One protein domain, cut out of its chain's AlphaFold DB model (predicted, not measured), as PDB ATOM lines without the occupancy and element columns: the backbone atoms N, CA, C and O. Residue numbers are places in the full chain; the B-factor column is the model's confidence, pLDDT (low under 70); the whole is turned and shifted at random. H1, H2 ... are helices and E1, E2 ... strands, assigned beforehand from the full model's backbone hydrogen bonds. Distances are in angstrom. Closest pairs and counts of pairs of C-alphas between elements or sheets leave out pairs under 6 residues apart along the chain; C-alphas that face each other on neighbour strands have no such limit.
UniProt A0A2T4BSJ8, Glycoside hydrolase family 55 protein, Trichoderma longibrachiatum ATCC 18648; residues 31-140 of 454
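What this domain is: This is residues 31 to 140 of the 454 residues of the protein "Glycoside hydrolase family 55 protein" of Trichoderma longibrachiatum ATCC 18648 (UniProt A0A2T4BSJ8). With little regular structure, this is a small parallel sheet, E1 E2 E4, with H2 over one face, and a curved parallel pair, E3 E5, whose strand E3 packs on H2. The 110 residues run H1 E1 H2 E2 E3 E4 E5, mixed, 43 in named elements. The whole is compact, radius of gyration of the C-alphas 14.0 A, spanning 40 by 31 by 20 A.

Where its parts are: E1 is residues 68 to 70, E2 101 to 105, E4 122 to 126, H2 76 to 84 (14.0 A). E3, 109 to 117, 17.9 A, bends at 114; E5, 133 to 140, ends at (46.328, -14.393, 0.871). H1, 42 to 45, begins at (14.310, -9.580, -5.161).

How they stand to each other: N 69 and O 102 are 2.9 A apart, N 103 and O 123 2.8 A, N 110 and O 133 2.8 A. H2 runs along E2, height over the sheet 9.4 A; E1, H2, E2 form a right-handed strand-helix-strand unit, parallel neighbours with a helix between. H2 has 3 of 5 O i to N i+4 pairs within hydrogen-bond range. H1 only grazes the sheet.

The domain as a whole: The printed part has no cut. Links 46 to 67 and 85 to 100 are long. Residues 31 to 38 are among 18 under pLDDT 70.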
ATOM      1  N   HIS A  31      26.426   2.138 -14.213       42.34
ATOM      2  CA  HIS A  31      26.754   1.192 -13.140       42.34
ATOM      3  C   HIS A  31      25.535   0.476 -12.548       42.34
ATOM      4  O   HIS A  31      25.705  -0.576 -11.939       42.34
ATOM      5  N   VAL A  32      24.320   0.990 -12.760       43.09
ATOM      6  CA  VAL A  32      23.089   0.340 -12.276       43.09
ATOM      7  C   VAL A  32      22.630  -0.756 -13.250       43.09
ATOM      8  O   VAL A  32      22.308  -1.857 -12.814       43.09
ATOM      9  N   GLU A  33      22.706  -0.517 -14.565       39.25
ATOM     10  CA  GLU A  33      22.243  -1.471 -15.592       39.25
ATOM     11  C   GLU A  33      23.142  -2.710 -15.763       39.25
ATOM     12  O   GLU A  33      22.659  -3.775 -16.136       39.25
ATOM     13  N   ALA A  34      24.444  -2.618 -15.466       41.09
ATOM     14  CA  ALA A  34      25.358  -3.754 -15.633       41.09
ATOM     15  C   ALA A  34      25.241  -4.817 -14.519       41.09
ATOM     16  O   ALA A  34      25.693  -5.944 -14.712       41.09
ATOM     17  N   SER A  35      24.636  -4.488 -13.367       45.25
ATOM     18  CA  SER A  35      24.453  -5.444 -12.256       45.25
ATOM     19  C   SER A  35      23.083  -6.133 -12.255       45.25
ATOM     20  O   SER A  35      22.940  -7.205 -11.672       45.25
ATOM     21  N   SER A  36      22.087  -5.573 -12.954       43.97
ATOM     22  CA  SER A  36      20.714  -6.098 -12.974       43.97
ATOM     23  C   SER A  36      20.498  -7.263 -13.949       43.97
ATOM     24  O   SER A  36      19.367  -7.715 -14.107       43.97
ATOM     25  N   SER A  37      21.533  -7.743 -14.653       47.84
ATOM     26  CA  SER A  37      21.358  -8.697 -15.760       47.84
ATOM     27  C   SER A  37      21.626 -10.170 -15.425       47.84
ATOM     28  O   SER A  37      21.477 -11.000 -16.319       47.84
ATOM     29  N   SER A  38      22.046 -10.535 -14.207       57.47
ATOM     30  CA  SER A  38      22.443 -11.926 -13.892       57.47
ATOM     31  C   SER A  38      21.543 -12.664 -12.897       57.47
ATOM     32  O   SER A  38      21.758 -13.855 -12.682       57.47
ATOM     33  N   THR A  39      20.541 -12.005 -12.307       70.56
ATOM     34  CA  THR A  39      19.717 -12.603 -11.248       70.56
ATOM     35  C   THR A  39      18.340 -11.958 -11.097       70.56
ATOM     36  O   THR A  39      18.179 -10.754 -11.292       70.56
ATOM     37  N   SER A  40      17.346 -12.770 -10.728       80.06
ATOM     38  CA  SER A  40      15.994 -12.346 -10.347       80.06
ATOM     39  C   SER A  40      15.813 -12.184  -8.832       80.06
ATOM     40  O   SER A  40      14.682 -12.013  -8.370       80.06
ATOM     41  N   PHE A  41      16.893 -12.251  -8.043       88.94
ATOM     42  CA  PHE A  41      16.824 -12.061  -6.600       88.94
ATOM     43  C   PHE A  41      16.217 -10.698  -6.254       88.94
ATOM     44  O   PHE A  41      16.643  -9.654  -6.749       88.94
ATOM     45  N   TRP A  42      15.196 -10.720  -5.396       87.00
ATOM     46  CA  TRP A  42      14.310  -9.580  -5.161       87.00
ATOM     47  C   TRP A  42      15.063  -8.318  -4.741       87.00
ATOM     48  O   TRP A  42      14.749  -7.237  -5.228       87.00
ATOM     49  N   TYR A  43      16.078  -8.450  -3.882       87.00
ATOM     50  CA  TYR A  43      16.819  -7.295  -3.393       87.00
ATOM     51  C   TYR A  43      17.681  -6.664  -4.487       87.00
ATOM     52  O   TYR A  43      17.848  -5.450  -4.500       87.00
ATOM     53  N   ALA A  44      18.185  -7.453  -5.439       87.00
ATOM     54  CA  ALA A  44      18.907  -6.942  -6.604       87.00
ATOM     55  C   ALA A  44      17.978  -6.208  -7.579       87.00
ATOM     56  O   ALA A  44      18.373  -5.219  -8.192       87.00
ATOM     57  N   ALA A  45      16.745  -6.703  -7.717       85.81
ATOM     58  CA  ALA A  45      15.735  -6.170  -8.628       85.81
ATOM     59  C   ALA A  45      14.982  -4.943  -8.077       85.81
ATOM     60  O   ALA A  45      14.231  -4.305  -8.815       85.81
ATOM     61  N   MET A  46      15.147  -4.619  -6.790       86.44
ATOM     62  CA  MET A  46      14.562  -3.421  -6.188       86.44
ATOM     63  C   MET A  46      15.167  -2.137  -6.764       86.44
ATOM     64  O   MET A  46      16.354  -2.068  -7.076       86.44
ATOM     65  N   ASP A  47      14.344  -1.091  -6.869       84.00
ATOM     66  CA  ASP A  47      14.816   0.237  -7.252       84.00
ATOM     67  C   ASP A  47      15.615   0.866  -6.101       84.00
ATOM     68  O   ASP A  47      15.053   1.361  -5.125       84.00
ATOM     69  N   HIS A  48      16.941   0.866  -6.233       86.12
ATOM     70  CA  HIS A  48      17.865   1.505  -5.290       86.12
ATOM     71  C   HIS A  48      18.166   2.964  -5.652       86.12
ATOM     72  O   HIS A  48      19.243   3.482  -5.349       86.12
ATOM     73  N   THR A  49      17.231   3.647  -6.313       81.56
ATOM     74  CA  THR A  49      17.327   5.069  -6.656       81.56
ATOM     75  C   THR A  49      16.217   5.894  -5.988       81.56
ATOM     76  O   THR A  49      15.326   5.376  -5.314       81.56
ATOM     77  N   GLY A  50      16.312   7.224  -6.084       78.00
ATOM     78  CA  GLY A  50      15.269   8.128  -5.588       78.00
ATOM     79  C   GLY A  50      14.999   8.018  -4.080       78.00
ATOM     80  O   GLY A  50      15.924   8.076  -3.270       78.00
ATOM     81  N   GLN A  51      13.720   7.913  -3.701       72.81
ATOM     82  CA  GLN A  51      13.281   7.849  -2.298       72.81
ATOM     83  C   GLN A  51      13.461   6.462  -1.662       72.81
ATOM     84  O   GLN A  51      13.448   6.348  -0.440       72.81
ATOM     85  N   TYR A  52      13.643   5.415  -2.470       75.19
ATOM     86  CA  TYR A  52      13.619   4.015  -2.025       75.19
ATOM     87  C   TYR A  52      15.029   3.436  -1.805       75.19
ATOM     88  O   TYR A  52      15.178   2.368  -1.223       75.19
ATOM     89  N   ARG A  53      16.075   4.193  -2.170       77.38
ATOM     90  CA  ARG A  53      17.510   3.843  -2.071       77.38
ATOM     91  C   ARG A  53      18.087   3.655  -0.657       77.38
ATOM     92  O   ARG A  53      19.300   3.497  -0.511       77.38
ATOM     93  N   GLY A  54      17.252   3.754   0.379       78.25
ATOM     94  CA  GLY A  54      17.663   3.944   1.771       78.25
ATOM     95  C   GLY A  54      18.118   5.382   2.070       78.25
ATOM     96  O   GLY A  54      18.606   6.095   1.194       78.25
ATOM     97  N   TYR A  55      17.959   5.831   3.319       82.62
ATOM     98  CA  TYR A  55      18.302   7.195   3.739       82.62
ATOM     99  C   TYR A  55      19.085   7.200   5.054       82.62
ATOM    100  O   TYR A  55      18.702   6.534   6.014       82.62
ATOM    101  N   ALA A  56      20.175   7.969   5.094       82.88
ATOM    102  CA  ALA A  56      21.032   8.137   6.266       82.88
ATOM    103  C   ALA A  56      20.944   9.596   6.763       82.88
ATOM    104  O   ALA A  56      21.784  10.414   6.385       82.88
ATOM    105  N   PRO A  57      19.938   9.951   7.590       79.38
ATOM    106  CA  PRO A  57      19.615  11.345   7.937       79.38
ATOM    107  C   PRO A  57      20.746  12.096   8.649       79.38
ATOM    108  O   PRO A  57      20.789  13.322   8.627       79.38
ATOM    109  N   HIS A  58      21.654  11.362   9.290       77.19
ATOM    110  CA  HIS A  58      22.759  11.908  10.077       77.19
ATOM    111  C   HIS A  58      24.126  11.731   9.400       77.19
ATOM    112  O   HIS A  58      25.159  11.983  10.022       77.19
ATOM    113  N   ALA A  59      24.158  11.297   8.136       78.44
ATOM    114  CA  ALA A  59      25.387  11.309   7.354       78.44
ATOM    115  C   ALA A  59      25.786  12.764   7.022       78.44
ATOM    116  O   ALA A  59      24.915  13.621   6.898       78.44
ATOM    117  N   PRO A  60      27.080  13.073   6.802       75.50
ATOM    118  CA  PRO A  60      27.517  14.421   6.412       75.50
ATOM    119  C   PRO A  60      26.879  14.941   5.114       75.50
ATOM    120  O   PRO A  60      26.849  16.142   4.862       75.50
ATOM    121  N   SER A  61      26.400  14.039   4.256       80.44
ATOM    122  CA  SER A  61      25.682  14.371   3.022       80.44
ATOM    123  C   SER A  61      24.559  13.352   2.779       80.44
ATOM    124  O   SER A  61      24.720  12.451   1.957       80.44
ATOM    125  N   PRO A  62      23.426  13.445   3.505       79.56
ATOM    126  CA  PRO A  62      22.358  12.435   3.480       79.56
ATOM    127  C   PRO A  62      21.789  12.172   2.077       79.56
ATOM    128  O   PRO A  62      21.478  11.037   1.706       79.56
ATOM    129  N   ASP A  63      21.704  13.223   1.262       81.94
ATOM    130  CA  ASP A  63      21.093  13.168  -0.068       81.94
ATOM    131  C   ASP A  63      21.990  12.519  -1.132       81.94
ATOM    132  O   ASP A  63      21.489  12.044  -2.147       81.94
ATOM    133  N   SER A  64      23.304  12.450  -0.899       79.81
ATOM    134  CA  SER A  64      24.276  11.828  -1.812       79.81
ATOM    135  C   SER A  64      24.928  10.566  -1.245       79.81
ATOM    136  O   SER A  64      25.644   9.859  -1.956       79.81
ATOM    137  N   TYR A  65      24.674  10.255   0.025       85.25
ATOM    138  CA  TYR A  65      25.143   9.033   0.651       85.25
ATOM    139  C   TYR A  65      24.352   7.839   0.115       85.25
ATOM    140  O   TYR A  65      23.147   7.720   0.342       85.25
ATOM    141  N   ASN A  66      25.023   6.947  -0.604       86.31
ATOM    142  CA  ASN A  66      24.421   5.688  -1.029       86.31
ATOM    143  C   ASN A  66      24.282   4.797   0.202       86.31
ATOM    144  O   ASN A  66      25.279   4.626   0.893       86.31
ATOM    145  N   VAL A  67      23.121   4.194   0.462       87.81
ATOM    146  CA  VAL A  67      22.999   3.100   1.446       87.81
ATOM    147  C   VAL A  67      23.294   1.773   0.753       87.81
ATOM    148  O   VAL A  67      24.125   1.006   1.227       87.81
ATOM    149  N   PHE A  68      22.729   1.554  -0.432       91.25
ATOM    150  CA  PHE A  68      23.003   0.393  -1.276       91.25
ATOM    151  C   PHE A  68      24.196   0.615  -2.216       91.25
ATOM    152  O   PHE A  68      24.263   1.632  -2.908       91.25
ATOM    153  N   VAL A  69      25.128  -0.340  -2.260       91.50
ATOM    154  CA  VAL A  69      26.196  -0.438  -3.272       91.50
ATOM    155  C   VAL A  69      26.311  -1.895  -3.714       91.50
ATOM    156  O   VAL A  69      26.486  -2.771  -2.874       91.50
ATOM    157  N   ALA A  70      26.255  -2.155  -5.017       91.31
ATOM    158  CA  ALA A  70      26.511  -3.478  -5.585       91.31
ATOM    159  C   ALA A  70      27.957  -3.587  -6.089       91.31
ATOM    160  O   ALA A  70      28.477  -2.641  -6.685       91.31
ATOM    161  N   VAL A  71      28.595  -4.740  -5.873       93.56
ATOM    162  CA  VAL A  71      29.866  -5.088  -6.532       93.56
ATOM    163  C   VAL A  71      29.623  -5.839  -7.840       93.56
ATOM    164  O   VAL A  71      28.547  -6.390  -8.067       93.56
ATOM    165  N   ASN A  72      30.637  -5.887  -8.705       91.38
ATOM    166  CA  ASN A  72      30.584  -6.714  -9.909       91.38
ATOM    167  C   ASN A  72      30.725  -8.199  -9.548       91.38
ATOM    168  O   ASN A  72      31.494  -8.558  -8.655       91.38
ATOM    169  N   ALA A  73      30.030  -9.070 -10.284       92.25
ATOM    170  CA  ALA A  73      30.075 -10.512 -10.061       92.25
ATOM    171  C   ALA A  73      31.517 -11.061 -10.094       92.25
ATOM    172  O   ALA A  73      32.235 -10.896 -11.081       92.25
ATOM    173  N   GLY A  74      31.937 -11.718  -9.007       90.88
ATOM    174  CA  GLY A  74      33.271 -12.318  -8.856       90.88
ATOM    175  C   GLY A  74      34.420 -11.332  -8.604       90.88
ATOM    176  O   GLY A  74      35.562 -11.761  -8.426       90.88
ATOM    177  N   ASP A  75      34.151 -10.026  -8.549       92.44
ATOM    178  CA  ASP A  75      35.165  -9.005  -8.295       92.44
ATOM    179  C   ASP A  75      35.448  -8.861  -6.794       92.44
ATOM    180  O   ASP A  75      34.935  -7.982  -6.103       92.44
ATOM    181  N   GLY A  76      36.290  -9.755  -6.271       87.25
ATOM    182  CA  GLY A  76      36.737  -9.692  -4.878       87.25
ATOM    183  C   GLY A  76      37.493  -8.401  -4.533       87.25
ATOM    184  O   GLY A  76      37.470  -7.965  -3.385       87.25
ATOM    185  N   GLY A  77      38.132  -7.760  -5.519       88.06
ATOM    186  CA  GLY A  77      38.947  -6.563  -5.308       88.06
ATOM    187  C   GLY A  77      38.133  -5.317  -4.962       88.06
ATOM    188  O   GLY A  77      38.634  -4.441  -4.255       88.06
ATOM    189  N   SER A  78      36.876  -5.234  -5.407       91.00
ATOM    190  CA  SER A  78      36.011  -4.079  -5.133       91.00
ATOM    191  C   SER A  78      35.225  -4.169  -3.826       91.00
ATOM    192  O   SER A  78      34.702  -3.148  -3.378       91.00
ATOM    193  N   LEU A  79      35.190  -5.332  -3.162       91.44
ATOM    194  CA  LEU A  79      34.428  -5.525  -1.922       91.44
ATOM    195  C   LEU A  79      34.828  -4.531  -0.822       91.44
ATOM    196  O   LEU A  79      33.956  -3.902  -0.224       91.44
ATOM    197  N   GLN A  80      36.127  -4.314  -0.595       90.94
ATOM    198  CA  GLN A  80      36.583  -3.356   0.421       90.94
ATOM    199  C   GLN A  80      36.156  -1.923   0.076       90.94
ATOM    200  O   GLN A  80      35.660  -1.193   0.931       90.94
ATOM    201  N   ALA A  81      36.283  -1.533  -1.195       90.69
ATOM    202  CA  ALA A  81      35.881  -0.209  -1.654       90.69
ATOM    203  C   ALA A  81      34.364   0.010  -1.520       90.69
ATOM    204  O   ALA A  81      33.928   1.097  -1.141       90.69
ATOM    205  N   ALA A  82      33.555  -1.023  -1.777       91.56
ATOM    206  CA  ALA A  82      32.109  -0.969  -1.590       91.56
ATOM    207  C   ALA A  82      31.732  -0.764  -0.115       91.56
ATOM    208  O   ALA A  82      30.872   0.069   0.186       91.56
ATOM    209  N   ILE A  83      32.424  -1.453   0.799       87.56
ATOM    210  CA  ILE A  83      32.262  -1.264   2.244       87.56
ATOM    211  C   ILE A  83      32.659   0.156   2.661       87.56
ATOM    212  O   ILE A  83      31.926   0.780   3.428       87.56
ATOM    213  N   ASP A  84      33.786   0.668   2.166       86.56
ATOM    214  CA  ASP A  84      34.387   1.919   2.640       86.56
ATOM    215  C   ASP A  84      33.795   3.183   2.011       86.56
ATOM    216  O   ASP A  84      33.957   4.269   2.563       86.56
ATOM    217  N   SER A  85      33.125   3.088   0.865       84.81
ATOM    218  CA  SER A  85      32.647   4.269   0.136       84.81
ATOM    219  C   SER A  85      31.533   5.034   0.868       84.81
ATOM    220  O   SER A  85      30.631   4.440   1.463       84.81
ATOM    221  N   ALA A  86      31.548   6.369   0.779       76.12
ATOM    222  CA  ALA A  86      30.497   7.270   1.280       76.12
ATOM    223  C   ALA A  86      29.939   8.205   0.183       76.12
ATOM    224  O   ALA A  86      29.541   9.334   0.461       76.12
ATOM    225  N   GLY A  87      29.941   7.765  -1.079       71.88
ATOM    226  CA  GLY A  87      29.695   8.651  -2.221       71.88
ATOM    227  C   GLY A  87      30.936   9.504  -2.505       71.88
ATOM    228  O   GLY A  87      31.876   9.016  -3.127       71.88
ATOM    229  N   SER A  88      30.981  10.754  -2.028       62.59
ATOM    230  CA  SER A  88      32.181  11.605  -2.106       62.59
ATOM    231  C   SER A  88      33.055  11.438  -0.856       62.59
ATOM    232  O   SER A  88      32.984  12.243   0.070       62.59
ATOM    233  N   GLY A  89      33.866  10.377  -0.825       68.44
ATOM    234  CA  GLY A  89      34.824  10.099   0.253       68.44
ATOM    235  C   GLY A  89      34.658   8.714   0.883       68.44
ATOM    236  O   GLY A  89      34.036   7.824   0.300       68.44
ATOM    237  N   SER A  90      35.226   8.544   2.077       74.00
ATOM    238  CA  SER A  90      35.178   7.302   2.857       74.00
ATOM    239  C   SER A  90      34.204   7.417   4.028       74.00
ATOM    240  O   SER A  90      34.008   8.499   4.584       74.00
ATOM    241  N   ARG A  91      33.597   6.293   4.412       79.31
ATOM    242  CA  ARG A  91      32.835   6.168   5.658       79.31
ATOM    243  C   ARG A  91      33.756   6.391   6.852       79.31
ATOM    244  O   ARG A  91      34.963   6.161   6.768       79.31
ATOM    245  N   GLN A  92      33.178   6.867   7.949       67.69
ATOM    246  CA  GLN A  92      33.903   7.150   9.178       67.69
ATOM    247  C   GLN A  92      34.584   5.882   9.699       67.69
ATOM    248  O   GLN A  92      34.060   4.770   9.596       67.69
ATOM    249  N   ASN A  93      35.775   6.068  10.262       58.16
ATOM    250  CA  ASN A  93      36.554   4.979  10.848       58.16
ATOM    251  C   ASN A  93      36.119   4.648  12.286       58.16
ATOM    252  O   ASN A  93      36.555   3.641  12.836       58.16
ATOM    253  N   GLU A  94      35.278   5.492  12.883       51.34
ATOM    254  CA  GLU A  94      34.754   5.342  14.239       51.34
ATOM    255  C   GLU A  94      33.424   4.580  14.235       51.34
ATOM    256  O   GLU A  94      32.637   4.678  13.292       51.34
ATOM    257  N   TRP A  95      33.167   3.823  15.305       49.91
ATOM    258  CA  TRP A  95      31.997   2.950  15.429       49.91
ATOM    259  C   TRP A  95      30.729   3.741  15.773       49.91
ATOM    260  O   TRP A  95      30.230   3.686  16.898       49.91
ATOM    261  N   LEU A  96      30.213   4.506  14.807       53.06
ATOM    262  CA  LEU A  96      29.001   5.315  14.943       53.06
ATOM    263  C   LEU A  96      27.920   4.863  13.950       53.06
ATOM    264  O   LEU A  96      28.169   4.735  12.753       53.06
ATOM    265  N   ALA A  97      26.693   4.684  14.443       57.88
ATOM    266  CA  ALA A  97      25.545   4.223  13.661       57.88
ATOM    267  C   ALA A  97      24.893   5.336  12.800       57.88
ATOM    268  O   ALA A  97      23.691   5.588  12.891       57.88
ATOM    269  N   SER A  98      25.692   6.106  12.045       71.75
ATOM    270  CA  SER A  98      25.210   7.258  11.253       71.75
ATOM    271  C   SER A  98      25.369   7.103   9.737       71.75
ATOM    272  O   SER A  98      24.866   7.933   8.978       71.75
ATOM    273  N   GLN A  99      26.057   6.051   9.284       80.56
ATOM    274  CA  GLN A  99      26.367   5.795   7.874       80.56
ATOM    275  C   GLN A  99      26.098   4.321   7.523       80.56
ATOM    276  O   GLN A  99      27.055   3.569   7.320       80.56
ATOM    277  N   PRO A 100      24.828   3.880   7.453       81.88
ATOM    278  CA  PRO A 100      24.480   2.496   7.142       81.88
ATOM    279  C   PRO A 100      24.844   2.109   5.712       81.88
ATOM    280  O   PRO A 100      24.772   2.919   4.795       81.88
ATOM    281  N   ARG A 101      25.249   0.869   5.479       88.44
ATOM    282  CA  ARG A 101      25.704   0.383   4.176       88.44
ATOM    283  C   ARG A 101      25.159  -1.012   3.952       88.44
ATOM    284  O   ARG A 101      25.383  -1.891   4.767       88.44
ATOM    285  N   VAL A 102      24.538  -1.232   2.808       90.31
ATOM    286  CA  VAL A 102      24.292  -2.563   2.267       90.31
ATOM    287  C   VAL A 102      25.221  -2.747   1.077       90.31
ATOM    288  O   VAL A 102      25.134  -1.993   0.107       90.31
ATOM    289  N   VAL A 103      26.134  -3.711   1.172       93.75
ATOM    290  CA  VAL A 103      26.948  -4.170   0.045       93.75
ATOM    291  C   VAL A 103      26.263  -5.391  -0.551       93.75
ATOM    292  O   VAL A 103      26.257  -6.454   0.068       93.75
ATOM    293  N   TYR A 104      25.673  -5.232  -1.731       94.00
ATOM    294  CA  TYR A 104      25.105  -6.345  -2.479       94.00
ATOM    295  C   TYR A 104      26.192  -7.085  -3.254       94.00
ATOM    296  O   TYR A 104      26.994  -6.466  -3.961       94.00
ATOM    297  N   ILE A 105      26.212  -8.407  -3.112       95.50
ATOM    298  CA  ILE A 105      27.218  -9.309  -3.663       95.50
ATOM    299  C   ILE A 105      26.498 -10.303  -4.591       95.50
ATOM    300  O   ILE A 105      25.934 -11.288  -4.109       95.50
ATOM    301  N   PRO A 106      26.498 -10.064  -5.918       94.38
ATOM    302  CA  PRO A 106      25.870 -10.967  -6.882       94.38
ATOM    303  C   PRO A 106      26.477 -12.380  -6.862       94.38
ATOM    304  O   PRO A 106      27.596 -12.554  -6.367       94.38
ATOM    305  N   PRO A 107      25.829 -13.381  -7.484       93.81
ATOM    306  CA  PRO A 107      26.384 -14.723  -7.601       93.81
ATOM    307  C   PRO A 107      27.798 -14.723  -8.185       93.81
ATOM    308  O   PRO A 107      28.082 -14.054  -9.181       93.81
ATOM    309  N   GLY A 108      28.701 -15.486  -7.574       91.69
ATOM    310  CA  GLY A 108      30.090 -15.562  -8.016       91.69
ATOM    311  C   GLY A 108      31.045 -16.028  -6.926       91.69
ATOM    312  O   GLY A 108      30.676 -16.173  -5.763       91.69
ATOM    313  N   THR A 109      32.299 -16.270  -7.310       90.75
ATOM    314  CA  THR A 109      33.387 -16.566  -6.369       90.75
ATOM    315  C   THR A 109      34.323 -15.367  -6.267       90.75
ATOM    316  O   THR A 109      35.050 -15.053  -7.205       90.75
ATOM    317  N   TYR A 110      34.333 -14.737  -5.102       91.81
ATOM    318  CA  TYR A 110      35.098 -13.545  -4.769       91.81
ATOM    319  C   TYR A 110      36.385 -13.980  -4.086       91.81
ATOM    320  O   TYR A 110      36.405 -14.330  -2.906       91.81
ATOM    321  N   THR A 111      37.460 -14.015  -4.869       88.12
ATOM    322  CA  THR A 111      38.776 -14.411  -4.366       88.12
ATOM    323  C   THR A 111      39.477 -13.184  -3.809       88.12
ATOM    324  O   THR A 111      39.794 -12.258  -4.554       88.12
ATOM    325  N   LEU A 112      39.713 -13.172  -2.504       84.69
ATOM    326  CA  LEU A 112      40.377 -12.073  -1.819       84.69
ATOM    327  C   LEU A 112      41.869 -12.350  -1.705       84.69
ATOM    328  O   LEU A 112      42.267 -13.473  -1.410       84.69
ATOM    329  N   SER A 113      42.694 -11.328  -1.919       80.00
ATOM    330  CA  SER A 113      44.135 -11.366  -1.638       80.00
ATOM    331  C   SER A 113      44.494 -10.733  -0.293       80.00
ATOM    332  O   SER A 113      45.592 -10.969   0.193       80.00
ATOM    333  N   ASN A 114      43.577  -9.968   0.313       78.38
ATOM    334  CA  ASN A 114      43.723  -9.344   1.629       78.38
ATOM    335  C   ASN A 114      42.398  -9.394   2.399       78.38
ATOM    336  O   ASN A 114      41.332  -9.543   1.799       78.38
ATOM    337  N   THR A 115      42.471  -9.237   3.717       77.50
ATOM    338  CA  THR A 115      41.319  -9.172   4.625       77.50
ATOM    339  C   THR A 115      40.281  -8.126   4.202       77.50
ATOM    340  O   THR A 115      40.616  -6.952   4.053       77.50
ATOM    341  N   LEU A 116      39.012  -8.540   4.084       82.81
ATOM    342  CA  LEU A 116      37.868  -7.646   3.891       82.81
ATOM    343  C   LEU A 116      37.418  -7.069   5.235       82.81
ATOM    344  O   LEU A 116      36.770  -7.746   6.023       82.81
ATOM    345  N   ASN A 117      37.756  -5.822   5.521       80.38
ATOM    346  CA  ASN A 117      37.428  -5.158   6.772       80.38
ATOM    347  C   ASN A 117      36.015  -4.556   6.740       80.38
ATOM    348  O   ASN A 117      35.724  -3.697   5.906       80.38
ATOM    349  N   MET A 118      35.164  -4.974   7.675       76.81
ATOM    350  CA  MET A 118      33.815  -4.446   7.880       76.81
ATOM    351  C   MET A 118      33.849  -3.095   8.609       76.81
ATOM    352  O   MET A 118      34.736  -2.825   9.419       76.81
ATOM    353  N   ARG A 119      32.828  -2.262   8.375       72.81
ATOM    354  CA  ARG A 119      32.508  -1.073   9.192       72.81
ATOM    355  C   ARG A 119      31.218  -1.315   9.972       72.81
ATOM    356  O   ARG A 119      30.406  -2.142   9.553       72.81
ATOM    357  N   THR A 120      30.972  -0.560  11.036       65.69
ATOM    358  CA  THR A 120      29.671  -0.536  11.738       65.69
ATOM    359  C   THR A 120      28.522  -0.244  10.768       65.69
ATOM    360  O   THR A 120      28.743   0.394   9.742       65.69
ATOM    361  N   ASP A 121      27.313  -0.731  11.056       71.62
ATOM    362  CA  ASP A 121      26.133  -0.628  10.184       71.62
ATOM    363  C   ASP A 121      26.377  -1.102   8.735       71.62
ATOM    364  O   ASP A 121      25.821  -0.548   7.788       71.62
ATOM    365  N   THR A 122      27.237  -2.104   8.531       81.75
ATOM    366  CA  THR A 122      27.418  -2.735   7.215       81.75
ATOM    367  C   THR A 122      26.675  -4.064   7.164       81.75
ATOM    368  O   THR A 122      26.925  -4.948   7.978       81.75
ATOM    369  N   ILE A 123      25.817  -4.220   6.166       84.06
ATOM    370  CA  ILE A 123      25.140  -5.456   5.788       84.06
ATOM    371  C   ILE A 123      25.821  -5.962   4.517       84.06
ATOM    372  O   ILE A 123      25.895  -5.235   3.525       84.06
ATOM    373  N   LEU A 124      26.320  -7.196   4.536       92.25
ATOM    374  CA  LEU A 124      26.658  -7.908   3.304       92.25
ATOM    375  C   LEU A 124      25.416  -8.687   2.885       92.25
ATOM    376  O   LEU A 124      24.901  -9.476   3.677       92.25
ATOM    377  N   MET A 125      24.932  -8.445   1.672       92.38
ATOM    378  CA  MET A 125      23.758  -9.128   1.146       92.38
ATOM    379  C   MET A 125      24.130  -9.936  -0.083       92.38
ATOM    380  O   MET A 125      24.478  -9.369  -1.117       92.38
ATOM    381  N   GLY A 126      24.068 -11.256   0.055       92.62
ATOM    382  CA  GLY A 126      24.246 -12.172  -1.054       92.62
ATOM    383  C   GLY A 126      22.972 -12.352  -1.862       92.62
ATOM    384  O   GLY A 126      21.879 -11.959  -1.459       92.62
ATOM    385  N   ASP A 127      23.131 -12.959  -3.025       91.56
ATOM    386  CA  ASP A 127      22.023 -13.448  -3.824       91.56
ATOM    387  C   ASP A 127      21.548 -14.820  -3.335       91.56
ATOM    388  O   ASP A 127      22.241 -15.818  -3.518       91.56
ATOM    389  N   ALA A 128      20.345 -14.901  -2.771       85.12
ATOM    390  CA  ALA A 128      19.825 -16.161  -2.231       85.12
ATOM    391  C   ALA A 128      19.615 -17.269  -3.272       85.12
ATOM    392  O   ALA A 128      19.588 -18.447  -2.920       85.12
ATOM    393  N   THR A 129      19.425 -16.920  -4.547       86.25
ATOM    394  CA  THR A 129      19.162 -17.907  -5.607       86.25
ATOM    395  C   THR A 129      20.436 -18.615  -6.059       86.25
ATOM    396  O   THR A 129      20.382 -19.737  -6.562       86.25
ATOM    397  N   ASN A 130      21.584 -17.969  -5.857       85.69
ATOM    398  CA  ASN A 130      22.905 -18.531  -6.085       85.69
ATOM    399  C   ASN A 130      23.919 -17.815  -5.169       85.69
ATOM    400  O   ASN A 130      24.557 -16.848  -5.605       85.69
ATOM    401  N   PRO A 131      24.046 -18.266  -3.902       88.50
ATOM    402  CA  PRO A 131      24.805 -17.558  -2.878       88.50
ATOM    403  C   PRO A 131      26.248 -17.263  -3.298       88.50
ATOM    404  O   PRO A 131      26.971 -18.173  -3.727       88.50
ATOM    405  N   PRO A 132      26.716 -16.009  -3.157       92.38
ATOM    406  CA  PRO A 132      28.101 -15.672  -3.436       92.38
ATOM    407  C   PRO A 132      29.047 -16.400  -2.480       92.38
ATOM    408  O   PRO A 132      28.747 -16.627  -1.306       92.38
ATOM    409  N   VAL A 133      30.238 -16.716  -2.982       88.38
ATOM    410  CA  VAL A 133      31.298 -17.393  -2.232       88.38
ATOM    411  C   VAL A 133      32.452 -16.427  -2.043       88.38
ATOM    412  O   VAL A 133      33.102 -16.052  -3.016       88.38
ATOM    413  N   ILE A 134      32.750 -16.048  -0.804       87.75
ATOM    414  CA  ILE A 134      33.964 -15.292  -0.480       87.75
ATOM    415  C   ILE A 134      35.034 -16.301  -0.065       87.75
ATOM    416  O   ILE A 134      34.800 -17.111   0.830       87.75
ATOM    417  N   LYS A 135      36.199 -16.281  -0.721       82.00
ATOM    418  CA  LYS A 135      37.304 -17.212  -0.435       82.00
ATOM    419  C   LYS A 135      38.665 -16.520  -0.419       82.00
ATOM    420  O   LYS A 135      38.877 -15.541  -1.134       82.00
ATOM    421  N   ALA A 136      39.608 -17.068   0.342       79.00
ATOM    422  CA  ALA A 136      41.005 -16.637   0.325       79.00
ATOM    423  C   ALA A 136      41.721 -17.087  -0.966       79.00
ATOM    424  O   ALA A 136      41.474 -18.178  -1.485       79.00
ATOM    425  N   ALA A 137      42.618 -16.252  -1.495       79.75
ATOM    426  CA  ALA A 137      43.562 -16.622  -2.550       79.75
ATOM    427  C   ALA A 137      44.676 -17.539  -2.015       79.75
ATOM    428  O   ALA A 137      45.034 -17.468  -0.843       79.75
ATOM    429  N   ALA A 138      45.323 -18.308  -2.899       69.56
ATOM    430  CA  ALA A 138      46.459 -19.180  -2.557       69.56
ATOM    431  C   ALA A 138      47.697 -18.442  -1.983       69.56
ATOM    432  O   ALA A 138      48.612 -19.082  -1.480       69.56
ATOM    433  N   GLY A 139      47.731 -17.107  -2.051       70.69
ATOM    434  CA  GLY A 139      48.757 -16.244  -1.451       70.69
ATOM    435  C   GLY A 139      48.157 -15.111  -0.619       70.69
ATOM    436  O   GLY A 139      48.644 -13.985  -0.672       70.69
ATOM    437  N   PHE A 140      47.037 -15.374   0.056       76.06
ATOM    438  CA  PHE A 140      46.328 -14.393   0.871       76.06
ATOM    439  C   PHE A 140      47.229 -13.747   1.937       76.06
ATOM    440  O   PHE A 140      47.905 -14.440   2.695       76.06
TER     441      PHE A 140